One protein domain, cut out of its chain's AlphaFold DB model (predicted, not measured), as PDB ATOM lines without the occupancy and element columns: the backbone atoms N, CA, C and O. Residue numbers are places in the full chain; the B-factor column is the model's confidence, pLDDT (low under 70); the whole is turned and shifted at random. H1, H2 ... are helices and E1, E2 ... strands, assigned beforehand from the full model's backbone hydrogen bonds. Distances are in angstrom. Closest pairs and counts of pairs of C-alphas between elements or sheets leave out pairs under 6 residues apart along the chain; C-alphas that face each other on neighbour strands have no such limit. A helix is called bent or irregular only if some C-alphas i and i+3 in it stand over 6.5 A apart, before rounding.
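What this domain is: This is residues 24 to 113 of the 122 residues of an uncharacterized protein of Piromyces finnis (UniProt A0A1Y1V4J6). A small ribbon of two parallel strands, E1 and E2, lies near the middle with the short helix H2 next to it, while the long bent helix H1 is set off to one side. Residues 44 to 61 run from H1 to H2, and the short helices H3 and H4 lie on the side away from H1. The 90 printed residues hold four named helices and two strands in the order H1 H2 E1 E2 H3 H4; the class is mixed, helices and strands. The whole is compact, with a radius of gyration of the C-alphas of 13.6 A and spans of 36 by 30 by 21 A.

How they stand to each other: Start at H1, residues 24 to 43, assigned as one helix by its hydrogen bonds but bent: C-alphas 31 and 34 are 6.5 A apart. Its arms, H1a at residues 24 to 31 and H1b at 34 to 43, stand at a shallow tilt of 27 degrees. Next look at H2, residues 62 to 67, apart from both arms. E1, residues 72 to 76, and E2, residues 90 to 94, are parallel neighbours at 17 degrees; find N 75 and O 92 within hydrogen-bond range at 2.9 A, and N 92 and O 73 at 2.8 A. The closest C-alphas of H2 and E2, those of Ala 66 and Val 92, are 6.7 A apart. H3, residues 100 to 103, and H4, residues 107 to 111, are close but not clearly touching; their closest C-alphas, Thr 101 and Leu 107, are 6.9 A apart. Every O i to N i+4 pair is within hydrogen-bond range in H1a, H1b, H2 and H4; H3 is too short for one.

Where its parts are: Find C-alpha 24 at (145.831, 10.274, 141.309), where H1a begins its 10.2 A; H1b spans 14.0 A and H2 8.6 A. From C-alpha 72 at (132.777, -1.180, 155.014), E1 runs 12.8 A; E2 runs 12.9 A. H4 ends at C-alpha 111, (127.343, 11.021, 146.584).

The domain as a whole: The C-alphas farthest apart, Phe 43 and Ser 58, are 37.8 A apart. The printed part has no cut; the links H1 to H2 and E1 to E2 are long. Confidence is low, under 70, at residue 46 and residues 98 to 105.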
ATOM      1  N   GLU A  24     147.029   9.602 140.795       94.25
ATOM      2  CA  GLU A  24     145.831  10.274 141.309       94.25
ATOM      3  C   GLU A  24     145.116   9.450 142.387       94.25
ATOM      4  O   GLU A  24     144.800   9.957 143.463       94.25
ATOM      5  N   LEU A  25     144.905   8.156 142.135       95.00
ATOM      6  CA  LEU A  25     144.199   7.288 143.071       95.00
ATOM      7  C   LEU A  25     145.038   6.986 144.320       95.00
ATOM      8  O   LEU A  25     144.503   6.872 145.425       95.00
ATOM      9  N   SER A  26     146.359   6.907 144.156       95.00
ATOM     10  CA  SER A  26     147.302   6.795 145.271       95.00
ATOM     11  C   SER A  26     147.262   8.046 146.148       95.00
ATOM     12  O   SER A  26     147.149   7.932 147.367       95.00
ATOM     13  N   LEU A  27     147.295   9.236 145.541       94.06
ATOM     14  CA  LEU A  27     147.185  10.510 146.250       94.06
ATOM     15  C   LEU A  27     145.844  10.625 146.971       94.06
ATOM     16  O   LEU A  27     145.817  10.964 148.150       94.06
ATOM     17  N   TRP A  28     144.738  10.264 146.320       95.06
ATOM     18  CA  TRP A  28     143.427  10.239 146.965       95.06
ATOM     19  C   TRP A  28     143.415   9.308 148.187       95.06
ATOM     20  O   TRP A  28     143.014   9.718 149.277       95.06
ATOM     21  N   LYS A  29     143.933   8.079 148.050       94.88
ATOM     22  CA  LYS A  29     144.015   7.108 149.151       94.88
ATOM     23  C   LYS A  29     144.835   7.656 150.322       94.88
ATOM     24  O   LYS A  29     144.408   7.573 151.471       94.88
ATOM     25  N   HIS A  30     146.028   8.175 150.045       92.94
ATOM     26  CA  HIS A  30     146.995   8.540 151.080       92.94
ATOM     27  C   HIS A  30     146.750   9.918 151.690       92.94
ATOM     28  O   HIS A  30     146.836  10.056 152.906       92.94
ATOM     29  N   CYS A  31     146.455  10.924 150.871       89.94
ATOM     30  CA  CYS A  31     146.317  12.306 151.324       89.94
ATOM     31  C   CYS A  31     144.902  12.623 151.809       89.94
ATOM     32  O   CYS A  31     144.752  13.427 152.724       89.94
ATOM     33  N   TYR A  32     143.876  12.016 151.205       92.62
ATOM     34  CA  TYR A  32     142.487  12.291 151.563       92.62
ATOM     35  C   TYR A  32     141.902  11.196 152.455       92.62
ATOM     36  O   TYR A  32     141.589  11.456 153.613       92.62
ATOM     37  N   PHE A  33     141.779   9.970 151.939       94.12
ATOM     38  CA  PHE A  33     140.996   8.922 152.598       94.12
ATOM     39  C   PHE A  33     141.551   8.537 153.973       94.12
ATOM     40  O   PHE A  33     140.797   8.489 154.940       94.12
ATOM     41  N   LYS A  34     142.872   8.335 154.093       92.94
ATOM     42  CA  LYS A  34     143.500   8.013 155.387       92.94
ATOM     43  C   LYS A  34     143.314   9.116 156.427       92.94
ATOM     44  O   LYS A  34     142.881   8.824 157.532       92.94
ATOM     45  N   GLY A  35     143.581  10.372 156.068       91.31
ATOM     46  CA  GLY A  35     143.404  11.495 156.994       91.31
ATOM     47  C   GLY A  35     141.939  11.713 157.381       91.31
ATOM     48  O   GLY A  35     141.639  12.044 158.525       91.31
ATOM     49  N   TRP A  36     141.010  11.495 156.446       92.12
ATOM     50  CA  TRP A  36     139.575  11.522 156.724       92.12
ATOM     51  C   TRP A  36     139.178  10.439 157.739       92.12
ATOM     52  O   TRP A  36     138.530  10.754 158.736       92.12
ATOM     53  N   LEU A  37     139.639   9.204 157.532       91.62
ATOM     54  CA  LEU A  37     139.363   8.070 158.414       91.62
ATOM     55  C   LEU A  37     139.970   8.259 159.812       91.62
ATOM     56  O   LEU A  37     139.307   8.041 160.820       91.62
ATOM     57  N   GLU A  38     141.214   8.737 159.883       91.31
ATOM     58  CA  GLU A  38     141.886   9.044 161.149       91.31
ATOM     59  C   GLU A  38     141.129  10.109 161.954       91.31
ATOM     60  O   GLU A  38     140.995   9.979 163.172       91.31
ATOM     61  N   ASN A  39     140.602  11.147 161.293       89.38
ATOM     62  CA  ASN A  39     139.791  12.166 161.960       89.38
ATOM     63  C   ASN A  39     138.466  11.597 162.480       89.38
ATOM     64  O   ASN A  39     138.094  11.893 163.618       89.38
ATOM     65  N   LEU A  40     137.800  10.756 161.681       88.62
ATOM     66  CA  LEU A  40     136.571  10.071 162.079       88.62
ATOM     67  C   LEU A  40     136.800   9.239 163.348       88.62
ATOM     68  O   LEU A  40     136.092   9.415 164.337       88.62
ATOM     69  N   HIS A  41     137.835   8.396 163.361       89.75
ATOM     70  CA  HIS A  41     138.145   7.518 164.495       89.75
ATOM     71  C   HIS A  41     138.626   8.270 165.734       89.75
ATOM     72  O   HIS A  41     138.319   7.874 166.856       89.75
ATOM     73  N   ARG A  42     139.408   9.341 165.556       90.50
ATOM     74  CA  ARG A  42     140.041  10.045 166.677       90.50
ATOM     75  C   ARG A  42     139.124  11.055 167.351       90.50
ATOM     76  O   ARG A  42     139.221  11.235 168.563       90.50
ATOM     77  N   PHE A  43     138.296  11.745 166.574       89.12
ATOM     78  CA  PHE A  43     137.518  12.882 167.064       89.12
ATOM     79  C   PHE A  43     136.008  12.642 167.013       89.12
ATOM     80  O   PHE A  43     135.261  13.449 167.559       89.12
ATOM     81  N   GLY A  44     135.545  11.565 166.365       82.31
ATOM     82  CA  GLY A  44     134.120  11.372 166.084       82.31
ATOM     83  C   GLY A  44     133.549  12.471 165.184       82.31
ATOM     84  O   GLY A  44     132.334  12.635 165.084       82.31
ATOM     85  N   GLU A  45     134.418  13.263 164.552       75.38
ATOM     86  CA  GLU A  45     134.018  14.307 163.627       75.38
ATOM     87  C   GLU A  45     133.872  13.704 162.241       75.38
ATOM     88  O   GLU A  45     134.754  13.004 161.749       75.38
ATOM     89  N   TRP A  46     132.761  14.034 161.589       69.88
ATOM     90  CA  TRP A  46     132.492  13.644 160.214       69.88
ATOM     91  C   TRP A  46     132.714  14.860 159.302       69.88
ATOM     92  O   TRP A  46     131.742  15.513 158.895       69.88
ATOM     93  N   PRO A  47     133.973  15.238 158.977       77.50
ATOM     94  CA  PRO A  47     134.197  16.226 157.936       77.50
ATOM     95  C   PRO A  47     133.555  15.701 156.653       77.50
ATOM     96  O   PRO A  47     133.587  14.499 156.376       77.50
ATOM     97  N   ARG A  48     132.921  16.603 155.897       85.88
ATOM     98  CA  ARG A  48     132.114  16.233 154.729       85.88
ATOM     99  C   ARG A  48     132.915  15.285 153.816       85.88
ATOM    100  O   ARG A  48     133.957  15.706 153.307       85.88
ATOM    101  N   PRO A  49     132.454  14.036 153.616       87.75
ATOM    102  CA  PRO A  49     133.210  13.058 152.856       87.75
ATOM    103  C   PRO A  49     133.117  13.354 151.360       87.75
ATOM    104  O   PRO A  49     132.096  13.834 150.858       87.75
ATOM    105  N   ASN A  50     134.177  13.012 150.641       89.38
ATOM    106  CA  ASN A  50     134.206  12.980 149.193       89.38
ATOM    107  C   ASN A  50     133.805  11.586 148.746       89.38
ATOM    108  O   ASN A  50     134.337  10.583 149.222       89.38
ATOM    109  N   SER A  51     132.908  11.533 147.774       91.00
ATOM    110  CA  SER A  51     132.635  10.291 147.070       91.00
ATOM    111  C   SER A  51     133.689  10.031 146.007       91.00
ATOM    112  O   SER A  51     134.114  10.950 145.308       91.00
ATOM    113  N   LEU A  52     134.078   8.767 145.868       93.25
ATOM    114  CA  LEU A  52     134.973   8.300 144.822       93.25
ATOM    115  C   LEU A  52     134.188   7.434 143.838       93.25
ATOM    116  O   LEU A  52     133.612   6.420 144.225       93.25
ATOM    117  N   ILE A  53     134.195   7.819 142.565       91.25
ATOM    118  CA  ILE A  53     133.602   7.029 141.484       91.25
ATOM    119  C   ILE A  53     134.742   6.406 140.682       91.25
ATOM    120  O   ILE A  53     135.517   7.109 140.038       91.25
ATOM    121  N   LEU A  54     134.839   5.077 140.715       91.69
ATOM    122  CA  LEU A  54     135.841   4.327 139.961       91.69
ATOM    123  C   LEU A  54     135.245   3.793 138.664       91.69
ATOM    124  O   LEU A  54     134.476   2.834 138.668       91.69
ATOM    125  N   VAL A  55     135.661   4.366 137.536       89.38
ATOM    126  CA  VAL A  55     135.244   3.912 136.205       89.38
ATOM    127  C   VAL A  55     136.410   3.215 135.517       89.38
ATOM    128  O   VAL A  55     137.523   3.728 135.464       89.38
ATOM    129  N   GLY A  56     136.162   2.026 134.978       89.06
ATOM    130  CA  GLY A  56     137.160   1.306 134.199       89.06
ATOM    131  C   GLY A  56     136.693  -0.087 133.787       89.06
ATOM    132  O   GLY A  56     135.660  -0.551 134.281       89.06
ATOM    133  N   PRO A  57     137.460  -0.782 132.930       90.69
ATOM    134  CA  PRO A  57     137.096  -2.089 132.385       90.69
ATOM    135  C   PRO A  57     136.732  -3.124 133.454       90.69
ATOM    136  O   PRO A  57     137.186  -3.047 134.600       90.69
ATOM    137  N   SER A  58     135.927  -4.123 133.086       89.75
ATOM    138  CA  SER A  58     135.655  -5.261 133.972       89.75
ATOM    139  C   SER A  58     136.959  -5.965 134.370       89.75
ATOM    140  O   SER A  58     137.933  -5.962 133.616       89.75
ATOM    141  N   ARG A  59     136.983  -6.562 135.569       89.12
ATOM    142  CA  ARG A  59     138.130  -7.313 136.121       89.12
ATOM    143  C   ARG A  59     139.424  -6.505 136.298       89.12
ATOM    144  O   ARG A  59     140.502  -7.080 136.373       89.12
ATOM    145  N   SER A  60     139.328  -5.184 136.440       91.50
ATOM    146  CA  SER A  60     140.477  -4.321 136.754       91.50
ATOM    147  C   SER A  60     140.815  -4.221 138.252       91.50
ATOM    148  O   SER A  60     141.700  -3.460 138.625       91.50
ATOM    149  N   GLY A  61     140.105  -4.951 139.121       92.81
ATOM    150  CA  GLY A  61     140.352  -4.955 140.569       92.81
ATOM    151  C   GLY A  61     139.714  -3.800 141.353       92.81
ATOM    152  O   GLY A  61     139.998  -3.677 142.534       92.81
ATOM    153  N   LYS A  62     138.840  -2.983 140.738       94.69
ATOM    154  CA  LYS A  62     138.154  -1.845 141.398       94.69
ATOM    155  C   LYS A  62     137.414  -2.258 142.672       94.69
ATOM    156  O   LYS A  62     137.671  -1.689 143.726       94.69
ATOM    157  N   THR A  63     136.539  -3.259 142.566       94.31
ATOM    158  CA  THR A  63     135.746  -3.778 143.687       94.31
ATOM    159  C   THR A  63     136.645  -4.294 144.802       94.31
ATOM    160  O   THR A  63     136.517  -3.871 145.945       94.31
ATOM    161  N   GLU A  64     137.601  -5.163 144.468       95.38
ATOM    162  CA  GLU A  64     138.530  -5.734 145.447       95.38
ATOM    163  C   GLU A  64     139.386  -4.668 146.127       95.38
ATOM    164  O   GLU A  64     139.578  -4.702 147.340       95.38
ATOM    165  N   TRP A  65     139.848  -3.674 145.369       96.19
ATOM    166  CA  TRP A  65     140.608  -2.570 145.928       96.19
ATOM    167  C   TRP A  65     139.762  -1.743 146.895       96.19
ATOM    168  O   TRP A  65     140.195  -1.525 148.024       96.19
ATOM    169  N   ALA A  66     138.556  -1.331 146.492       96.00
ATOM    170  CA  ALA A  66     137.661  -0.545 147.339       96.00
ATOM    171  C   ALA A  66     137.345  -1.272 148.652       96.00
ATOM    172  O   ALA A  66     137.441  -0.675 149.716       96.00
ATOM    173  N   ARG A  67     137.076  -2.581 148.586       95.62
ATOM    174  CA  ARG A  67     136.791  -3.432 149.752       95.62
ATOM    175  C   ARG A  67     138.029  -3.762 150.599       95.62
ATOM    176  O   ARG A  67     137.902  -4.322 151.683       95.62
ATOM    177  N   SER A  68     139.232  -3.435 150.125       95.00
ATOM    178  CA  SER A  68     140.486  -3.643 150.863       95.00
ATOM    179  C   SER A  68     140.892  -2.457 151.746       95.00
ATOM    180  O   SER A  68     141.886  -2.560 152.465       95.00
ATOM    181  N   LEU A  69     140.179  -1.322 151.681       94.38
ATOM    182  CA  LEU A  69     140.608  -0.074 152.330       94.38
ATOM    183  C   LEU A  69     140.335  -0.026 153.841       94.38
ATOM    184  O   LEU A  69     140.949   0.787 154.527       94.38
ATOM    185  N   GLY A  70     139.455  -0.883 154.358       91.94
ATOM    186  CA  GLY A  70     139.022  -0.869 155.758       91.94
ATOM    187  C   GLY A  70     137.629  -1.468 155.940       91.94
ATOM    188  O   GLY A  70     137.107  -2.092 155.011       91.94
ATOM    189  N   GLN A  71     137.027  -1.259 157.111       92.31
ATOM    190  CA  GLN A  71     135.692  -1.761 157.428       92.31
ATOM    191  C   GLN A  71     134.624  -1.024 156.611       92.31
ATOM    192  O   GLN A  71     134.617   0.202 156.552       92.31
ATOM    193  N   HIS A  72     133.747  -1.764 155.937       93.94
ATOM    194  CA  HIS A  72     132.777  -1.180 155.014       93.94
ATOM    195  C   HIS A  72     131.514  -2.016 154.884       93.94
ATOM    196  O   HIS A  72     131.549  -3.243 154.984       93.94
ATOM    197  N   MET A  73     130.429  -1.341 154.520       93.31
ATOM    198  CA  MET A  73     129.267  -1.996 153.931       93.31
ATOM    199  C   MET A  73     129.493  -2.199 152.433       93.31
ATOM    200  O   MET A  73     130.062  -1.342 151.755       93.31
ATOM    201  N   TYR A  74     129.039  -3.334 151.906       92.94
ATOM    202  CA  TYR A  74     129.125  -3.659 150.485       92.94
ATOM    203  C   TYR A  74     127.737  -3.930 149.919       92.94
ATOM    204  O   TYR A  74     127.056  -4.860 150.356       92.94
ATOM    205  N   PHE A  75     127.371  -3.153 148.903       89.75
ATOM    206  CA  PHE A  75     126.127  -3.304 148.164       89.75
ATOM    207  C   PHE A  75     126.439  -3.484 146.685       89.75
ATOM    208  O   PHE A  75     127.048  -2.620 146.053       89.75
ATOM    209  N   ASN A  76     126.020  -4.624 146.143       89.06
ATOM    210  CA  ASN A  76     126.139  -4.937 144.728       89.06
ATOM    211  C   ASN A  76     124.762  -4.782 144.087       89.06
ATOM    212  O   ASN A  76     123.862  -5.567 144.395       89.06
ATOM    213  N   ASN A  77     124.619  -3.779 143.217       81.56
ATOM    214  CA  ASN A  77     123.414  -3.438 142.455       81.56
ATOM    215  C   ASN A  77     122.200  -2.969 143.294       81.56
ATOM    216  O   ASN A  77     121.550  -1.990 142.932       81.56
ATOM    217  N   LEU A  78     121.901  -3.623 144.421       79.44
ATOM    218  CA  LEU A  78     120.793  -3.305 145.323       79.44
ATOM    219  C   LEU A  78     121.297  -2.972 146.730       79.44
ATOM    220  O   LEU A  78     122.239  -3.585 147.236       79.44
ATOM    221  N   LEU A  79     120.628  -2.009 147.363       80.00
ATOM    222  CA  LEU A  79     120.813  -1.667 148.769       80.00
ATOM    223  C   LEU A  79     119.884  -2.544 149.608       80.00
ATOM    224  O   LEU A  79     118.683  -2.561 149.358       80.00
ATOM    225  N   ASN A  80     120.441  -3.254 150.586       81.06
ATOM    226  CA  ASN A  80     119.676  -4.009 151.572       81.06
ATOM    227  C   ASN A  80     119.917  -3.385 152.949       81.06
ATOM    228  O   ASN A  80     121.013  -3.525 153.488       81.06
ATOM    229  N   LEU A  81     118.932  -2.673 153.495       81.88
ATOM    230  CA  LEU A  81     119.088  -1.987 154.782       81.88
ATOM    231  C   LEU A  81     119.127  -2.952 155.970       81.88
ATOM    232  O   LEU A  81     119.692  -2.599 157.000       81.88
ATOM    233  N   ASP A  82     118.637  -4.182 155.808       82.38
ATOM    234  CA  ASP A  82     118.767  -5.222 156.835       82.38
ATOM    235  C   ASP A  82     120.237  -5.612 157.088       82.38
ATOM    236  O   ASP A  82     120.573  -6.108 158.160       82.38
ATOM    237  N   ASP A  83     121.134  -5.353 156.125       81.12
ATOM    238  CA  ASP A  83     122.578  -5.604 156.236       81.12
ATOM    239  C   ASP A  83     123.354  -4.405 156.830       81.12
ATOM    240  O   ASP A  83     124.573  -4.307 156.654       81.12
ATOM    241  N   TRP A  84     122.669  -3.456 157.478       86.31
ATOM    242  CA  TRP A  84     123.305  -2.253 158.009       86.31
ATOM    243  C   TRP A  84     124.308  -2.569 159.127       86.31
ATOM    244  O   TRP A  84     123.979  -3.216 160.120       86.31
ATOM    245  N   ASP A  85     125.534  -2.062 158.979       87.94
ATOM    246  CA  ASP A  85     126.614  -2.178 159.962       87.94
ATOM    247  C   ASP A  85     127.014  -0.781 160.455       87.94
ATOM    248  O   ASP A  85     127.663  -0.018 159.737       87.94
ATOM    249  N   GLU A  86     126.650  -0.447 161.698       87.88
ATOM    250  CA  GLU A  86     127.010   0.829 162.339       87.88
ATOM    251  C   GLU A  86     128.518   0.984 162.578       87.88
ATOM    252  O   GLU A  86     128.992   2.098 162.793       87.88
ATOM    253  N   SER A  87     129.276  -0.114 162.540       89.06
ATOM    254  CA  SER A  87     130.734  -0.085 162.669       89.06
ATOM    255  C   SER A  87     131.462   0.082 161.332       89.06
ATOM    256  O   SER A  87     132.688   0.164 161.309       89.06
ATOM    257  N   ALA A  88     130.740   0.171 160.210       91.56
ATOM    258  CA  ALA A  88     131.337   0.446 158.912       91.56
ATOM    259  C   ALA A  88     131.790   1.907 158.770       91.56
ATOM    260  O   ALA A  88     131.027   2.843 158.998       91.56
ATOM    261  N   ASP A  89     133.014   2.099 158.275       91.44
ATOM    262  CA  ASP A  89     133.598   3.429 158.073       91.44
ATOM    263  C   ASP A  89     133.131   4.085 156.767       91.44
ATOM    264  O   ASP A  89     133.089   5.308 156.632       91.44
ATOM    265  N   TYR A  90     132.832   3.272 155.755       93.06
ATOM    266  CA  TYR A  90     132.407   3.726 154.433       93.06
ATOM    267  C   TYR A  90     131.527   2.683 153.745       93.06
ATOM    268  O   TYR A  90     131.392   1.540 154.183       93.06
ATOM    269  N   ILE A  91     130.921   3.089 152.631       92.56
ATOM    270  CA  ILE A  91     130.052   2.237 151.825       92.56
ATOM    271  C   ILE A  91     130.696   2.019 150.460       92.56
ATOM    272  O   ILE A  91     131.075   2.972 149.777       92.56
ATOM    273  N   VAL A  92     130.785   0.758 150.044       94.25
ATOM    274  CA  VAL A  92     131.138   0.361 148.683       94.25
ATOM    275  C   VAL A  92     129.856   0.038 147.935       94.25
ATOM    276  O   VAL A  92     129.186  -0.961 148.192       94.25
ATOM    277  N   LEU A  93     129.545   0.916 146.995       91.44
ATOM    278  CA  LEU A  93     128.443   0.794 146.061       91.44
ATOM    279  C   LEU A  93     129.032   0.258 144.742       91.44
ATOM    280  O   LEU A  93     129.842   0.942 144.115       91.44
ATOM    281  N   ASP A  94     128.641  -0.947 144.321       91.38
ATOM    282  CA  ASP A  94     129.240  -1.658 143.181       91.38
ATOM    283  C   ASP A  94     128.208  -2.122 142.142       91.38
ATOM    284  O   ASP A  94     127.040  -2.347 142.456       91.38
ATOM    285  N   ASP A  95     128.679  -2.278 140.904       83.69
ATOM    286  CA  ASP A  95     127.945  -2.840 139.759       83.69
ATOM    287  C   ASP A  95     126.557  -2.221 139.488       83.69
ATOM    288  O   ASP A  95     125.607  -2.908 139.112       83.69
ATOM    289  N   PHE A  96     126.410  -0.897 139.652       77.50
ATOM    290  CA  PHE A  96     125.200  -0.228 139.162       77.50
ATOM    291  C   PHE A  96     125.160  -0.275 137.646       77.50
ATOM    292  O   PHE A  96     126.151  -0.004 136.960       77.50
ATOM    293  N   SER A  97     123.963  -0.531 137.121       71.38
ATOM    294  CA  SER A  97     123.706  -0.365 135.697       71.38
ATOM    295  C   SER A  97     124.055   1.058 135.229       71.38
ATOM    296  O   SER A  97     124.088   2.009 136.016       71.38
ATOM    297  N   SER A  98     124.248   1.222 133.917       65.69
ATOM    298  CA  SER A  98     124.535   2.521 133.291       65.69
ATOM    299  C   SER A  98     123.500   3.610 133.603       65.69
ATOM    300  O   SER A  98     123.805   4.792 133.471       65.69
ATOM    301  N   ASP A  99     122.302   3.229 134.056       69.94
ATOM    302  CA  ASP A  99     121.281   4.145 134.544       69.94
ATOM    303  C   ASP A  99     121.229   4.163 136.076       69.94
ATOM    304  O   ASP A  99     120.240   3.779 136.702       69.94
ATOM    305  N   ILE A 100     122.312   4.635 136.695       68.00
ATOM    306  CA  ILE A 100     122.438   4.782 138.152       68.00
ATOM    307  C   ILE A 100     121.292   5.602 138.773       68.00
ATOM    308  O   ILE A 100     120.944   5.412 139.937       68.00
ATOM    309  N   THR A 101     120.651   6.475 137.986       65.69
ATOM    310  CA  THR A 101     119.536   7.318 138.440       65.69
ATOM    311  C   THR A 101     118.253   6.536 138.714       65.69
ATOM    312  O   THR A 101     117.447   6.974 139.533       65.69
ATOM    313  N   LYS A 102     118.077   5.364 138.087       66.44
ATOM    314  CA  LYS A 102     116.948   4.461 138.363       66.44
ATOM    315  C   LYS A 102     117.096   3.697 139.675       66.44
ATOM    316  O   LYS A 102     116.086   3.322 140.259       66.44
ATOM    317  N   PHE A 103     118.329   3.462 140.117       63.34
ATOM    318  CA  PHE A 103     118.635   2.622 141.281       63.34
ATOM    319  C   PHE A 103     118.920   3.441 142.539       63.34
ATOM    320  O   PHE A 103     118.628   2.990 143.641       63.34
ATOM    321  N   LEU A 104     119.436   4.660 142.379       69.38
ATOM    322  CA  LEU A 104     119.698   5.587 143.475       69.38
ATOM    323  C   LEU A 104     118.812   6.831 143.308       69.38
ATOM    324  O   LEU A 104     119.273   7.844 142.760       69.38
ATOM    325  N   PRO A 105     117.537   6.783 143.752       65.19
ATOM    326  CA  PRO A 105     116.722   7.986 143.815       65.19
ATOM    327  C   PRO A 105     117.457   9.014 144.678       65.19
ATOM    328  O   PRO A 105     117.927   8.710 145.771       65.19
ATOM    329  N   SER A 106     117.602  10.234 144.158       74.19
ATOM    330  CA  SER A 106     118.373  11.304 144.801       74.19
ATOM    331  C   SER A 106     119.863  10.974 144.984       74.19
ATOM    332  O   SER A 106     120.364  10.915 146.101       74.19
ATOM    333  N   LEU A 107     120.617  10.887 143.878       77.19
ATOM    334  CA  LEU A 107     122.087  10.719 143.852       77.19
ATOM    335  C   LEU A 107     122.856  11.571 144.879       77.19
ATOM    336  O   LEU A 107     123.898  11.153 145.375       77.19
ATOM    337  N   LYS A 108     122.355  12.769 145.208       82.00
ATOM    338  CA  LYS A 108     122.966  13.654 146.209       82.00
ATOM    339  C   LYS A 108     122.983  13.059 147.619       82.00
ATOM    340  O   LYS A 108     123.867  13.432 148.378       82.00
ATOM    341  N   CYS A 109     122.053  12.174 147.965       83.00
ATOM    342  CA  CYS A 109     122.029  11.482 149.251       83.00
ATOM    343  C   CYS A 109     123.251  10.570 149.398       83.00
ATOM    344  O   CYS A 109     123.952  10.653 150.398       83.00
ATOM    345  N   PHE A 110     123.574   9.805 148.353       80.56
ATOM    346  CA  PHE A 110     124.709   8.878 148.360       80.56
ATOM    347  C   PHE A 110     126.042   9.570 148.075       80.56
ATOM    348  O   PHE A 110     127.021   9.344 148.777       80.56
ATOM    349  N   PHE A 111     126.085  10.449 147.069       85.69
ATOM    350  CA  PHE A 111     127.343  11.021 146.584       85.69
ATOM    351  C   PHE A 111     127.646  12.432 147.099       85.69
ATOM    352  O   PHE A 111     128.725  12.978 146.878       85.69
ATOM    353  N   GLY A 112     126.676  13.079 147.747       85.75
ATOM    354  CA  GLY A 112     126.778  14.485 148.128       85.75
ATOM    355  C   GLY A 112     127.366  14.734 149.513       85.75
ATOM    356  O   GLY A 112     127.524  15.906 149.866       85.75
ATOM    357  N   GLY A 113     127.648  13.687 150.296       85.62
ATOM    358  CA  GLY A 113     128.095  13.818 151.685       85.62
ATOM    359  C   GLY A 113     127.087  14.594 152.537       85.62
ATOM    360  O   GLY A 113     127.464  15.548 153.217       85.62
TER     361      GLY A 113